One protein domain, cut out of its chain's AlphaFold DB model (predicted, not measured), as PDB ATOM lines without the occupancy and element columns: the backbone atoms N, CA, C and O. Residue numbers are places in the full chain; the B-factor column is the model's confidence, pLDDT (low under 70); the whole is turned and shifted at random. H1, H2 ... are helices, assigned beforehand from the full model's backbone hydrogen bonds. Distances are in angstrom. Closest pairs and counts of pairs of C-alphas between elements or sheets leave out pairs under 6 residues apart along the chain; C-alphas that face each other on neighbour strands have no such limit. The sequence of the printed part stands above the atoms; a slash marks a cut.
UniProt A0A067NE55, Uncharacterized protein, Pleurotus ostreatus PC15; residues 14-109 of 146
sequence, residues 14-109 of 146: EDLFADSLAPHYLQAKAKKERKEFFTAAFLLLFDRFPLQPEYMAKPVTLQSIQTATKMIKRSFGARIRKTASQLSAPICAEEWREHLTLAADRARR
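AT A GLANCE: This is residues 14 to 109 of the 146 residues of an uncharacterized protein of Pleurotus ostreatus PC15 (UniProt A0A067NE55). What is the shape on first sight? One long helix, H5, runs along one side of an elongated body; H1 packs on its residues 76 to 83, H2 meets its residues 80 to 84 near the ends of both helices to make a corner, and H3 folds back from H2 as a helical hairpin. The short helices H6 and H7 lie on the side of H2 and H3 away from H5, while residues 57 to 63, of which 62 to 63 belong to H5, stick out at one end. What is it made of, and how large is it? The printed part has 96 residues with seven named helices, H1 to H7 in that order, and no named strand, in the class all helix. It is only just compact, close to loose, with a radius of gyration of the C-alphas of 14.6 A and spans of 47 by 28 by 21 A.

IN THESE COORDINATES: Where do the first three helices lie? H1 is residues 14 to 20, beginning at C-alpha 14 at (186.338, 146.944, 165.766). H2 is residues 22 to 30, 12.7 A long, and H3 is residues 34 to 48, 20.9 A long. Where are the other four? H4 is residues 53 to 56, and H5, the longest helix, is residues 62 to 85, 34.6 A from C-alpha 62 at (171.062, 153.728, 150.043) to C-alpha 85. H6 is residues 96 to 99, and H7 is residues 102 to 107, ending at C-alpha 107 at (178.643, 154.700, 181.510).

HOW THE PARTS SIT: What does the hub, H2, touch? H2 touches H5 about perpendicular, at 84 degrees, the closest C-alphas being those of Ala 22 and Ala 84, 4.8 A apart. H2 and H3 form a hairpin at a shallow tilt of 26 degrees, opposite ways, with the closest C-alphas, Ala 28 and Arg 34, 5.5 A apart. H2 and H6 only just touch, with 3 pairs of C-alphas within 8 A, the closest being His 24 and Trp 96 at 5.4 A. How do H1, H4 and H7 stand? H1 touches H5 the same way at a shallow tilt of 34 degrees, only just short of steep, with the C-alphas of Ala 18 and Ile 80 closest at 5.2 A. H3 touches H7 with residues 43 to 44 alone, and only just, with 3 pairs of C-alphas within 8 A, the closest being Leu 44 and Leu 102 at 6.3 A. H4 touches no helix, but H4 and H5 are near each other, with 5 pairs of C-alphas within 10 A. What do the backbones show? In H1, H2, H3, H5 and H7 every O i to N i+4 pair is within hydrogen-bond range, and H4 and H6 are too short for such a pair.

THE WHOLE: How far does it reach? The two C-alphas farthest apart are those of Pro 59 and Ala 93, at 47.1 A. Are there cuts or long links? The printed part has no cut and no long link; the link from H5 to H6 is short, with 10 residues, and the others are tight. Where is confidence low? The mean pLDDT of the printed part is 79.0, and residues 51 to 60, 88 to 93 and 108 to 109 are under 70.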
ATOM      1  N   GLU A  14     187.517 147.772 166.009       77.56
ATOM      2  CA  GLU A  14     186.338 146.944 165.766       77.56
ATOM      3  C   GLU A  14     186.622 145.467 166.076       77.56
ATOM      4  O   GLU A  14     185.774 144.786 166.658       77.56
ATOM      5  N   ASP A  15     187.826 144.981 165.752       79.94
ATOM      6  CA  ASP A  15     188.263 143.615 166.057       79.94
ATOM      7  C   ASP A  15     188.439 143.411 167.566       79.94
ATOM      8  O   ASP A  15     187.971 142.406 168.100       79.94
ATOM      9  N   LEU A  16     189.063 144.364 168.269       78.25
ATOM     10  CA  LEU A  16     189.197 144.312 169.733       78.25
ATOM     11  C   LEU A  16     187.838 144.324 170.425       78.25
ATOM     12  O   LEU A  16     187.596 143.559 171.362       78.25
ATOM     13  N   PHE A  17     186.931 145.171 169.942       82.88
ATOM     14  CA  PHE A  17     185.571 145.193 170.444       82.88
ATOM     15  C   PHE A  17     184.873 143.852 170.192       82.88
ATOM     16  O   PHE A  17     184.308 143.283 171.123       82.88
ATOM     17  N   ALA A  18     184.975 143.289 168.985       87.25
ATOM     18  CA  ALA A  18     184.427 141.970 168.670       87.25
ATOM     19  C   ALA A  18     184.986 140.871 169.592       87.25
ATOM     20  O   ALA A  18     184.231 140.022 170.069       87.25
ATOM     21  N   ASP A  19     186.289 140.902 169.870       84.75
ATOM     22  CA  ASP A  19     186.951 139.937 170.746       84.75
ATOM     23  C   ASP A  19     186.447 140.036 172.191       84.75
ATOM     24  O   ASP A  19     186.124 139.007 172.788       84.75
ATOM     25  N   SER A  20     186.255 141.252 172.721       82.50
ATOM     26  CA  SER A  20     185.703 141.454 174.073       82.50
ATOM     27  C   SER A  20     184.281 140.904 174.250       82.50
ATOM     28  O   SER A  20     183.874 140.554 175.354       82.50
ATOM     29  N   LEU A  21     183.518 140.766 173.160       87.69
ATOM     30  CA  LEU A  21     182.153 140.241 173.197       87.69
ATOM     31  C   LEU A  21     182.087 138.708 173.129       87.69
ATOM     32  O   LEU A  21     181.025 138.123 173.364       87.69
ATOM     33  N   ALA A  22     183.190 138.032 172.794       89.38
ATOM     34  CA  ALA A  22     183.216 136.585 172.598       89.38
ATOM     35  C   ALA A  22     182.808 135.765 173.845       89.38
ATOM     36  O   ALA A  22     182.028 134.818 173.682       89.38
ATOM     37  N   PRO A  23     183.223 136.113 175.083       85.19
ATOM     38  CA  PRO A  23     182.763 135.418 176.290       85.19
ATOM     39  C   PRO A  23     181.246 135.524 176.500       85.19
ATOM     40  O   PRO A  23     180.576 134.530 176.794       85.19
ATOM     41  N   HIS A  24     180.678 136.710 176.270       87.25
ATOM     42  CA  HIS A  24     179.241 136.964 176.380       87.25
ATOM     43  C   HIS A  24     178.439 136.228 175.295       87.25
ATOM     44  O   HIS A  24     177.347 135.719 175.558       87.25
ATOM     45  N   TYR A  25     179.000 136.080 174.089       90.81
ATOM     46  CA  TYR A  25     178.396 135.266 173.033       90.81
ATOM     47  C   TYR A  25     178.255 133.795 173.445       90.81
ATOM     48  O   TYR A  25     177.246 133.168 173.118       90.81
ATOM     49  N   LEU A  26     179.229 133.227 174.165       87.88
ATOM     50  CA  LEU A  26     179.130 131.848 174.655       87.88
ATOM     51  C   LEU A  26     177.982 131.678 175.651       87.88
ATOM     52  O   LEU A  26     177.224 130.711 175.543       87.88
ATOM     53  N   GLN A  27     177.801 132.642 176.555       87.25
ATOM     54  CA  GLN A  27     176.675 132.655 177.486       87.25
ATOM     55  C   GLN A  27     175.336 132.773 176.740       87.25
ATOM     56  O   GLN A  27     174.433 131.962 176.954       87.25
ATOM     57  N   ALA A  28     175.220 133.711 175.794       89.75
ATOM     58  CA  ALA A  28     174.028 133.864 174.962       89.75
ATOM     59  C   ALA A  28     173.742 132.604 174.125       89.75
ATOM     60  O   ALA A  28     172.592 132.188 173.978       89.75
ATOM     61  N   LYS A  29     174.779 131.938 173.601       90.69
ATOM     62  CA  LYS A  29     174.650 130.664 172.880       90.69
ATOM     63  C   LYS A  29     174.095 129.566 173.787       90.69
ATOM     64  O   LYS A  29     173.184 128.863 173.348       90.69
ATOM     65  N   ALA A  30     174.604 129.439 175.014       88.62
ATOM     66  CA  ALA A  30     174.124 128.469 175.997       88.62
ATOM     67  C   ALA A  30     172.657 128.724 176.386       88.62
ATOM     68  O   ALA A  30     171.859 127.790 176.410       88.62
ATOM     69  N   LYS A  31     172.276 129.996 176.573       88.56
ATOM     70  CA  LYS A  31     170.900 130.423 176.887       88.56
ATOM     71  C   LYS A  31     169.949 130.458 175.673       88.56
ATOM     72  O   LYS A  31     168.771 130.744 175.832       88.56
ATOM     73  N   LYS A  32     170.424 130.128 174.461       91.75
ATOM     74  CA  LYS A  32     169.683 130.217 173.177       91.75
ATOM     75  C   LYS A  32     169.258 131.642 172.765       91.75
ATOM     76  O   LYS A  32     168.383 131.796 171.923       91.75
ATOM     77  N   GLU A  33     169.959 132.668 173.235       90.56
ATOM     78  CA  GLU A  33     169.658 134.102 173.045       90.56
ATOM     79  C   GLU A  33     170.558 134.765 171.986       90.56
ATOM     80  O   GLU A  33     170.964 135.924 172.082       90.56
ATOM     81  N   ARG A  34     170.963 134.000 170.964       90.06
ATOM     82  CA  ARG A  34     171.939 134.468 169.962       90.06
ATOM     83  C   ARG A  34     171.436 135.676 169.174       90.06
ATOM     84  O   ARG A  34     172.243 136.510 168.772       90.06
ATOM     85  N   LYS A  35     170.129 135.746 168.906       90.62
ATOM     86  CA  LYS A  35     169.528 136.826 168.115       90.62
ATOM     87  C   LYS A  35     169.601 138.140 168.887       90.62
ATOM     88  O   LYS A  35     170.080 139.130 168.347       90.62
ATOM     89  N   GLU A  36     169.178 138.110 170.142       89.38
ATOM     90  CA  GLU A  36     169.158 139.234 171.072       89.38
ATOM     91  C   GLU A  36     170.578 139.759 171.295       89.38
ATOM     92  O   GLU A  36     170.813 140.963 171.182       89.38
ATOM     93  N   PHE A  37     171.535 138.849 171.493       91.94
ATOM     94  CA  PHE A  37     172.949 139.188 171.610       91.94
ATOM     95  C   PHE A  37     173.459 139.951 170.384       91.94
ATOM     96  O   PHE A  37     174.017 141.036 170.523       91.94
ATOM     97  N   PHE A  38     173.252 139.426 169.168       91.06
ATOM     98  CA  PHE A  38     173.743 140.102 167.965       91.06
ATOM     99  C   PHE A  38     173.020 141.426 167.706       91.06
ATOM    100  O   PHE A  38     173.647 142.367 167.227       91.06
ATOM    101  N   THR A  39     171.734 141.538 168.044       87.88
ATOM    102  CA  THR A  39     171.018 142.817 167.977       87.88
ATOM    103  C   THR A  39     171.668 143.865 168.881       87.88
ATOM    104  O   THR A  39     171.978 144.950 168.392       87.88
ATOM    105  N   ALA A  40     171.934 143.540 170.151       87.25
ATOM    106  CA  ALA A  40     172.612 144.447 171.078       87.25
ATOM    107  C   ALA A  40     174.039 144.775 170.609       87.25
ATOM    108  O   ALA A  40     174.397 145.942 170.477       87.25
ATOM    109  N   ALA A  41     174.823 143.757 170.247       89.19
ATOM    110  CA  ALA A  41     176.201 143.918 169.793       89.19
ATOM    111  C   ALA A  41     176.319 144.822 168.554       89.19
ATOM    112  O   ALA A  41     177.223 145.652 168.479       89.19
ATOM    113  N   PHE A  42     175.395 144.714 167.590       89.00
ATOM    114  CA  PHE A  42     175.384 145.606 166.429       89.00
ATOM    115  C   PHE A  42     174.970 147.034 166.785       89.00
ATOM    116  O   PHE A  42     175.527 147.965 166.210       89.00
ATOM    117  N   LEU A  43     174.025 147.229 167.711       85.00
ATOM    118  CA  LEU A  43     173.680 148.572 168.192       85.00
ATOM    119  C   LEU A  43     174.898 149.250 168.827       85.00
ATOM    120  O   LEU A  43     175.189 150.396 168.499       85.00
ATOM    121  N   LEU A  44     175.643 148.526 169.665       85.06
ATOM    122  CA  LEU A  44     176.878 149.031 170.263       85.06
ATOM    123  C   LEU A  44     177.959 149.314 169.213       85.06
ATOM    124  O   LEU A  44     178.601 150.356 169.280       85.06
ATOM    125  N   LEU A  45     178.135 148.422 168.229       85.19
ATOM    126  CA  LEU A  45     179.099 148.608 167.140       85.19
ATOM    127  C   LEU A  45     178.845 149.926 166.398       85.19
ATOM    128  O   LEU A  45     179.762 150.723 166.265       85.19
ATOM    129  N   PHE A  46     177.611 150.189 165.958       82.00
ATOM    130  CA  PHE A  46     177.311 151.416 165.207       82.00
ATOM    131  C   PHE A  46     177.271 152.677 166.077       82.00
ATOM    132  O   PHE A  46     177.494 153.765 165.554       82.00
ATOM    133  N   ASP A  47     177.005 152.553 167.381       82.50
ATOM    134  CA  ASP A  47     177.105 153.679 168.318       82.50
ATOM    135  C   ASP A  47     178.569 154.063 168.600       82.50
ATOM    136  O   ASP A  47     178.869 155.234 168.817       82.50
ATOM    137  N   ARG A  48     179.484 153.086 168.584       75.62
ATOM    138  CA  ARG A  48     180.920 153.278 168.852       75.62
ATOM    139  C   ARG A  48     181.730 153.619 167.606       75.62
ATOM    140  O   ARG A  48     182.641 154.436 167.680       75.62
ATOM    141  N   PHE A  49     181.384 153.007 166.480       78.12
ATOM    142  CA  PHE A  49     182.070 153.134 165.197       78.12
ATOM    143  C   PHE A  49     181.052 153.578 164.138       78.12
ATOM    144  O   PHE A  49     180.599 152.777 163.312       78.12
ATOM    145  N   PRO A  50     180.602 154.846 164.193       71.19
ATOM    146  CA  PRO A  50     179.674 155.358 163.201       71.19
ATOM    147  C   PRO A  50     180.335 155.343 161.820       71.19
ATOM    148  O   PRO A  50     181.512 155.669 161.662       71.19
ATOM    149  N   LEU A  51     179.560 154.989 160.794       67.88
ATOM    150  CA  LEU A  51     180.024 155.058 159.410       67.88
ATOM    151  C   LEU A  51     180.433 156.500 159.092       67.88
ATOM    152  O   LEU A  51     179.620 157.416 159.231       67.88
ATOM    153  N   GLN A  52     181.686 156.710 158.682       62.31
ATOM    154  CA  GLN A  52     182.186 158.063 158.470       62.31
ATOM    155  C   GLN A  52     181.410 158.819 157.375       62.31
ATOM    156  O   GLN A  52     181.036 158.222 156.361       62.31
ATOM    157  N   PRO A  53     181.260 160.153 157.507       50.12
ATOM    158  CA  PRO A  53     180.637 161.005 156.489       50.12
ATOM    159  C   PRO A  53     181.369 160.995 155.142       50.12
ATOM    160  O   PRO A  53     180.803 161.367 154.122       50.12
ATOM    161  N   GLU A  54     182.627 160.566 155.102       48.03
ATOM    162  CA  GLU A  54     183.427 160.456 153.877       48.03
ATOM    163  C   GLU A  54     182.869 159.373 152.932       48.03
ATOM    164  O   GLU A  54     182.916 159.513 151.708       48.03
ATOM    165  N   TYR A  55     182.203 158.355 153.495       48.91
ATOM    166  CA  TYR A  55     181.337 157.417 152.773       48.91
ATOM    167  C   TYR A  55     179.965 158.011 152.413       48.91
ATOM    168  O   TYR A  55     179.116 157.294 151.904       48.91
ATOM    169  N   MET A  56     179.721 159.293 152.677       45.69
ATOM    170  CA  MET A  56     178.549 160.061 152.238       45.69
ATOM    171  C   MET A  56     178.930 161.230 151.308       45.69
ATOM    172  O   MET A  56     178.044 161.898 150.783       45.69
ATOM    173  N   ALA A  57     180.230 161.482 151.087       45.00
ATOM    174  CA  ALA A  57     180.730 162.596 150.270       45.00
ATOM    175  C   ALA A  57     180.702 162.317 148.752       45.00
ATOM    176  O   ALA A  57     180.694 163.239 147.939       45.00
ATOM    177  N   LYS A  58     180.667 161.042 148.351       55.12
ATOM    178  CA  LYS A  58     180.273 160.616 146.995       55.12
ATOM    179  C   LYS A  58     178.756 160.388 146.993       55.12
ATOM    180  O   LYS A  58     178.220 160.167 148.074       55.12
ATOM    181  N   PRO A  59     178.045 160.407 145.848       55.44
ATOM    182  CA  PRO A  59     176.630 160.034 145.804       55.44
ATOM    183  C   PRO A  59     176.494 158.557 146.185       55.44
ATOM    184  O   PRO A  59     176.518 157.653 145.351       55.44
ATOM    185  N   VAL A  60     176.454 158.303 147.485       61.28
ATOM    186  CA  VAL A  60     176.386 156.972 148.050       61.28
ATOM    187  C   VAL A  60     174.920 156.625 148.095       61.28
ATOM    188  O   VAL A  60     174.115 157.253 148.778       61.28
ATOM    189  N   THR A  61     174.565 155.637 147.287       71.12
ATOM    190  CA  THR A  61     173.197 155.160 147.230       71.12
ATOM    191  C   THR A  61     172.859 154.461 148.541       71.12
ATOM    192  O   THR A  61     173.713 153.867 149.209       71.12
ATOM    193  N   LEU A  62     171.577 154.471 148.895       71.94
ATOM    194  CA  LEU A  62     171.062 153.728 150.043       71.94
ATOM    195  C   LEU A  62     171.480 152.241 149.991       71.94
ATOM    196  O   LEU A  62     171.796 151.636 151.013       71.94
ATOM    197  N   GLN A  63     171.574 151.676 148.781       74.38
ATOM    198  CA  GLN A  63     172.032 150.312 148.526       74.38
ATOM    199  C   GLN A  63     173.509 150.093 148.901       74.38
ATOM    200  O   GLN A  63     173.853 149.052 149.467       74.38
ATOM    201  N   SER A  64     174.387 151.063 148.636       70.12
ATOM    202  CA  SER A  64     175.798 151.003 149.035       70.12
ATOM    203  C   SER A  64     175.957 151.032 150.559       70.12
ATOM    204  O   SER A  64     176.702 150.214 151.100       70.12
ATOM    205  N   ILE A  65     175.193 151.877 151.266       70.75
ATOM    206  CA  ILE A  65     175.178 151.928 152.744       70.75
ATOM    207  C   ILE A  65     174.681 150.602 153.325       70.75
ATOM    208  O   ILE A  65     175.302 150.042 154.233       70.75
ATOM    209  N   GLN A  66     173.589 150.057 152.784       77.69
ATOM    210  CA  GLN A  66     173.054 148.761 153.208       77.69
ATOM    211  C   GLN A  66     174.052 147.622 152.972       77.69
ATOM    212  O   GLN A  66     174.206 146.746 153.825       77.69
ATOM    213  N   THR A  67     174.759 147.644 151.841       76.44
ATOM    214  CA  THR A  67     175.782 146.645 151.506       76.44
ATOM    215  C   THR A  67     176.968 146.733 152.462       76.44
ATOM    216  O   THR A  67     177.359 145.713 153.030       76.44
ATOM    217  N   ALA A  68     177.487 147.938 152.717       71.88
ATOM    218  CA  ALA A  68     178.563 148.167 153.681       71.88
ATOM    219  C   ALA A  68     178.156 147.708 155.090       71.88
ATOM    220  O   ALA A  68     178.845 146.894 155.701       71.88
ATOM    221  N   THR A  69     176.968 148.112 155.547       79.31
ATOM    222  CA  THR A  69     176.391 147.688 156.832       79.31
ATOM    223  C   THR A  69     176.309 146.164 156.934       79.31
ATOM    224  O   THR A  69     176.644 145.579 157.964       79.31
ATOM    225  N   LYS A  70     175.870 145.488 155.865       83.56
ATOM    226  CA  LYS A  70     175.767 144.024 155.827       83.56
ATOM    227  C   LYS A  70     177.139 143.353 155.893       83.56
ATOM    228  O   LYS A  70     177.274 142.347 156.590       83.56
ATOM    229  N   MET A  71     178.137 143.884 155.186       78.62
ATOM    230  CA  MET A  71     179.508 143.368 155.233       78.62
ATOM    231  C   MET A  71     180.119 143.534 156.623       78.62
ATOM    232  O   MET A  71     180.607 142.551 157.170       78.62
ATOM    233  N   ILE A  72     179.990 144.717 157.229       83.62
ATOM    234  CA  ILE A  72     180.470 145.006 158.589       83.62
ATOM    235  C   ILE A  72     179.841 144.036 159.591       83.62
ATOM    236  O   ILE A  72     180.553 143.313 160.284       83.62
ATOM    237  N   LYS A  73     178.505 143.903 159.590       86.56
ATOM    238  CA  LYS A  73     177.799 142.944 160.458       86.56
ATOM    239  C   LYS A  73     178.301 141.510 160.273       86.56
ATOM    240  O   LYS A  73     178.430 140.766 161.248       86.56
ATOM    241  N   ARG A  74     178.570 141.099 159.027       89.00
ATOM    242  CA  ARG A  74     179.062 139.752 158.709       89.00
ATOM    243  C   ARG A  74     180.476 139.531 159.242       89.00
ATOM    244  O   ARG A  74     180.694 138.502 159.879       89.00
ATOM    245  N   SER A  75     181.398 140.456 158.983       86.88
ATOM    246  CA  SER A  75     182.791 140.376 159.434       86.88
ATOM    247  C   SER A  75     182.876 140.403 160.959       86.88
ATOM    248  O   SER A  75     183.447 139.489 161.552       86.88
ATOM    249  N   PHE A  76     182.180 141.345 161.594       88.62
ATOM    250  CA  PHE A  76     182.095 141.467 163.047       88.62
ATOM    251  C   PHE A  76     181.549 140.193 163.708       88.62
ATOM    252  O   PHE A  76     182.171 139.601 164.591       88.62
ATOM    253  N   GLY A  77     180.418 139.674 163.215       91.12
ATOM    254  CA  GLY A  77     179.848 138.431 163.734       91.12
ATOM    255  C   GLY A  77     180.686 137.183 163.427       91.12
ATOM    256  O   GLY A  77     180.583 136.176 164.133       91.12
ATOM    257  N   ALA A  78     181.501 137.193 162.368       92.56
ATOM    258  CA  ALA A  78     182.464 136.127 162.100       92.56
ATOM    259  C   ALA A  78     183.627 136.169 163.099       92.56
ATOM    260  O   ALA A  78     184.012 135.111 163.600       92.56
ATOM    261  N   ARG A  79     184.120 137.366 163.441       92.38
ATOM    262  CA  ARG A  79     185.178 137.552 164.437       92.38
ATOM    263  C   ARG A  79     184.748 137.057 165.814       92.38
ATOM    264  O   ARG A  79     185.394 136.151 166.327       92.38
ATOM    265  N   ILE A  80     183.592 137.504 166.319       90.88
ATOM    266  CA  ILE A  80     183.028 137.032 167.602       90.88
ATOM    267  C   ILE A  80     182.987 135.500 167.655       90.88
ATOM    268  O   ILE A  80     183.421 134.887 168.627       90.88
ATOM    269  N   ARG A  81     182.482 134.855 166.594       92.38
ATOM    270  CA  ARG A  81     182.373 133.388 166.535       92.38
ATOM    271  C   ARG A  81     183.728 132.693 166.491       92.38
ATOM    272  O   ARG A  81     183.872 131.649 167.120       92.38
ATOM    273  N   LYS A  82     184.690 133.244 165.747       92.25
ATOM    274  CA  LYS A  82     186.055 132.717 165.667       92.25
ATOM    275  C   LYS A  82     186.721 132.780 167.039       92.25
ATOM    276  O   LYS A  82     187.187 131.752 167.515       92.25
ATOM    277  N   THR A  83     186.688 133.934 167.692       88.50
ATOM    278  CA  THR A  83     187.286 134.128 169.018       88.50
ATOM    279  C   THR A  83     186.598 133.240 170.049       88.50
ATOM    280  O   THR A  83     187.256 132.491 170.757       88.50
ATOM    281  N   ALA A  84     185.265 133.173 170.039       87.50
ATOM    282  CA  ALA A  84     184.515 132.291 170.930       87.50
ATOM    283  C   ALA A  84     184.825 130.797 170.733       87.50
ATOM    284  O   ALA A  84     184.717 130.031 171.683       87.50
ATOM    285  N   SER A  85     185.206 130.365 169.525       89.44
ATOM    286  CA  SER A  85     185.611 128.972 169.272       89.44
ATOM    287  C   SER A  85     186.956 128.599 169.900       89.44
ATOM    288  O   SER A  85     187.250 127.417 170.042       89.44
ATOM    289  N   GLN A  86     187.756 129.601 170.272       87.75
ATOM    290  CA  GLN A  86     189.056 129.438 170.919       87.75
ATOM    291  C   GLN A  86     188.948 129.468 172.452       87.75
ATOM    292  O   GLN A  86     189.930 129.195 173.134       87.75
ATOM    293  N   LEU A  87     187.768 129.790 172.995       82.81
ATOM    294  CA  LEU A  87     187.505 129.839 174.431       82.81
ATOM    295  C   LEU A  87     186.891 128.512 174.905       82.81
ATOM    296  O   LEU A  87     186.019 127.943 174.248       82.81
ATOM    297  N   SER A  88     187.329 128.033 176.067       68.56
ATOM    298  CA  SER A  88     186.995 126.701 176.596       68.56
ATOM    299  C   SER A  88     185.619 126.607 177.274       68.56
ATOM    300  O   SER A  88     185.081 125.511 177.396       68.56
ATOM    301  N   ALA A  89     185.025 127.723 177.711       65.62
ATOM    302  CA  ALA A  89     183.732 127.773 178.404       65.62
ATOM    303  C   ALA A  89     183.193 129.220 178.445       65.62
ATOM    304  O   ALA A  89     183.943 130.145 178.123       65.62
ATOM    305  N   PRO A  90     181.922 129.464 178.833       61.88
ATOM    306  CA  PRO A  90     181.473 130.815 179.157       61.88
ATOM    307  C   PRO A  90     182.301 131.332 180.342       61.88
ATOM    308  O   PRO A  90     182.214 130.789 181.436       61.88
ATOM    309  N   ILE A  91     183.129 132.348 180.100       62.75
ATOM    310  CA  ILE A  91     184.058 132.899 181.104       62.75
ATOM    311  C   ILE A  91     183.336 133.890 182.035       62.75
ATOM    312  O   ILE A  91     183.780 134.144 183.147       62.75
ATOM    313  N   CYS A  92     182.198 134.440 181.602       62.22
ATOM    314  CA  CYS A  92     181.501 135.504 182.318       62.22
ATOM    315  C   CYS A  92     180.371 134.948 183.202       62.22
ATOM    316  O   CYS A  92     179.422 134.342 182.692       62.22
ATOM    317  N   ALA A  93     180.486 135.163 184.517       64.75
ATOM    318  CA  ALA A  93     179.446 134.840 185.497       64.75
ATOM    319  C   ALA A  93     178.248 135.805 185.414       64.75
ATOM    320  O   ALA A  93     177.114 135.402 185.669       64.75
ATOM    321  N   GLU A  94     178.490 137.051 185.005       70.12
ATOM    322  CA  GLU A  94     177.477 138.101 184.880       70.12
ATOM    323  C   GLU A  94     176.631 137.925 183.609       70.12
ATOM    324  O   GLU A  94     177.085 137.395 182.588       70.12
ATOM    325  N   GLU A  95     175.360 138.332 183.653       78.94
ATOM    326  CA  GLU A  95     174.484 138.238 182.486       78.94
ATOM    327  C   GLU A  95     174.867 139.261 181.416       78.94
ATOM    328  O   GLU A  95     174.831 140.469 181.639       78.94
ATOM    329  N   TRP A  96     175.122 138.791 180.192       83.06
ATOM    330  CA  TRP A  96     175.464 139.654 179.057       83.06
ATOM    331  C   TRP A  96     174.458 140.795 178.826       83.06
ATOM    332  O   TRP A  96     174.824 141.845 178.301       83.06
ATOM    333  N   ARG A  97     173.192 140.595 179.207       80.50
ATOM    334  CA  ARG A  97     172.108 141.563 179.019       80.50
ATOM    335  C   ARG A  97     172.352 142.869 179.761       80.50
ATOM    336  O   ARG A  97     171.971 143.905 179.233       80.50
ATOM    337  N   GLU A  98     172.989 142.833 180.927       79.50
ATOM    338  CA  GLU A  98     173.299 144.036 181.708       79.50
ATOM    339  C   GLU A  98     174.474 144.802 181.083       79.50
ATOM    340  O   GLU A  98     174.420 146.022 180.912       79.50
ATOM    341  N   HIS A  99     175.495 144.070 180.632       72.81
ATOM    342  CA  HIS A  99     176.732 144.626 180.081       72.81
ATOM    343  C   HIS A  99     176.609 145.174 178.659       72.81
ATOM    344  O   HIS A  99     177.315 146.117 178.312       72.81
ATOM    345  N   LEU A 100     175.730 144.601 177.829       78.25
ATOM    346  CA  LEU A 100     175.599 144.983 176.416       78.25
ATOM    347  C   LEU A 100     174.504 146.021 176.147       78.25
ATOM    348  O   LEU A 100     174.120 146.240 174.994       78.25
ATOM    349  N   THR A 101     173.986 146.680 177.183       81.12
ATOM    350  CA  THR A 101     173.083 147.819 176.986       81.12
ATOM    351  C   THR A 101     173.860 149.065 176.569       81.12
ATOM    352  O   THR A 101     174.963 149.307 177.049       81.12
ATOM    353  N   LEU A 102     173.262 149.924 175.734       81.75
ATOM    354  CA  LEU A 102     173.859 151.224 175.379       81.75
ATOM    355  C   LEU A 102     174.151 152.093 176.612       81.75
ATOM    356  O   LEU A 102     175.126 152.838 176.615       81.75
ATOM    357  N   ALA A 103     173.306 152.020 177.645       80.88
ATOM    358  CA  ALA A 103     173.471 152.796 178.871       80.88
ATOM    359  C   ALA A 103     174.683 152.321 179.688       80.88
ATOM    360  O   ALA A 103     175.537 153.142 180.019       80.88
ATOM    361  N   ALA A 104     174.789 151.013 179.957       78.31
ATOM    362  CA  ALA A 104     175.936 150.436 180.662       78.31
ATOM    363  C   ALA A 104     177.237 150.651 179.882       78.31
ATOM    364  O   ALA A 104     178.264 151.008 180.455       78.31
ATOM    365  N   ASP A 105     177.163 150.505 178.561       78.31
ATOM    366  CA  ASP A 105     178.273 150.740 177.657       78.31
ATOM    367  C   ASP A 105     178.775 152.185 177.746       78.31
ATOM    368  O   ASP A 105     179.947 152.408 178.027       78.31
ATOM    369  N   ARG A 106     177.882 153.173 177.589       76.44
ATOM    370  CA  ARG A 106     178.213 154.604 177.685       76.44
ATOM    371  C   ARG A 106     178.726 155.006 179.066       76.44
ATOM    372  O   ARG A 106     179.621 155.841 179.128       76.44
ATOM    373  N   ALA A 107     178.204 154.415 180.142       75.38
ATOM    374  CA  ALA A 107     178.643 154.700 181.510       75.38
ATOM    375  C   ALA A 107     180.103 154.289 181.776       75.38
ATOM    376  O   ALA A 107     180.768 154.908 182.600       75.38
ATOM    377  N   ARG A 108     180.609 153.273 181.065       65.50
ATOM    378  CA  ARG A 108     181.991 152.775 181.188       65.50
ATOM    379  C   ARG A 108     182.964 153.421 180.198       65.50
ATOM    380  O   ARG A 108     184.153 153.118 180.230       65.50
ATOM    381  N   ARG A 109     182.489 154.286 179.292       65.31
ATOM    382  CA  ARG A 109     183.347 154.930 178.287       65.31
ATOM    383  C   ARG A 109     184.179 156.033 178.929       65.31
ATOM    384  O   ARG A 109     183.644 157.075 179.300       65.31
TER     385      ARG A 109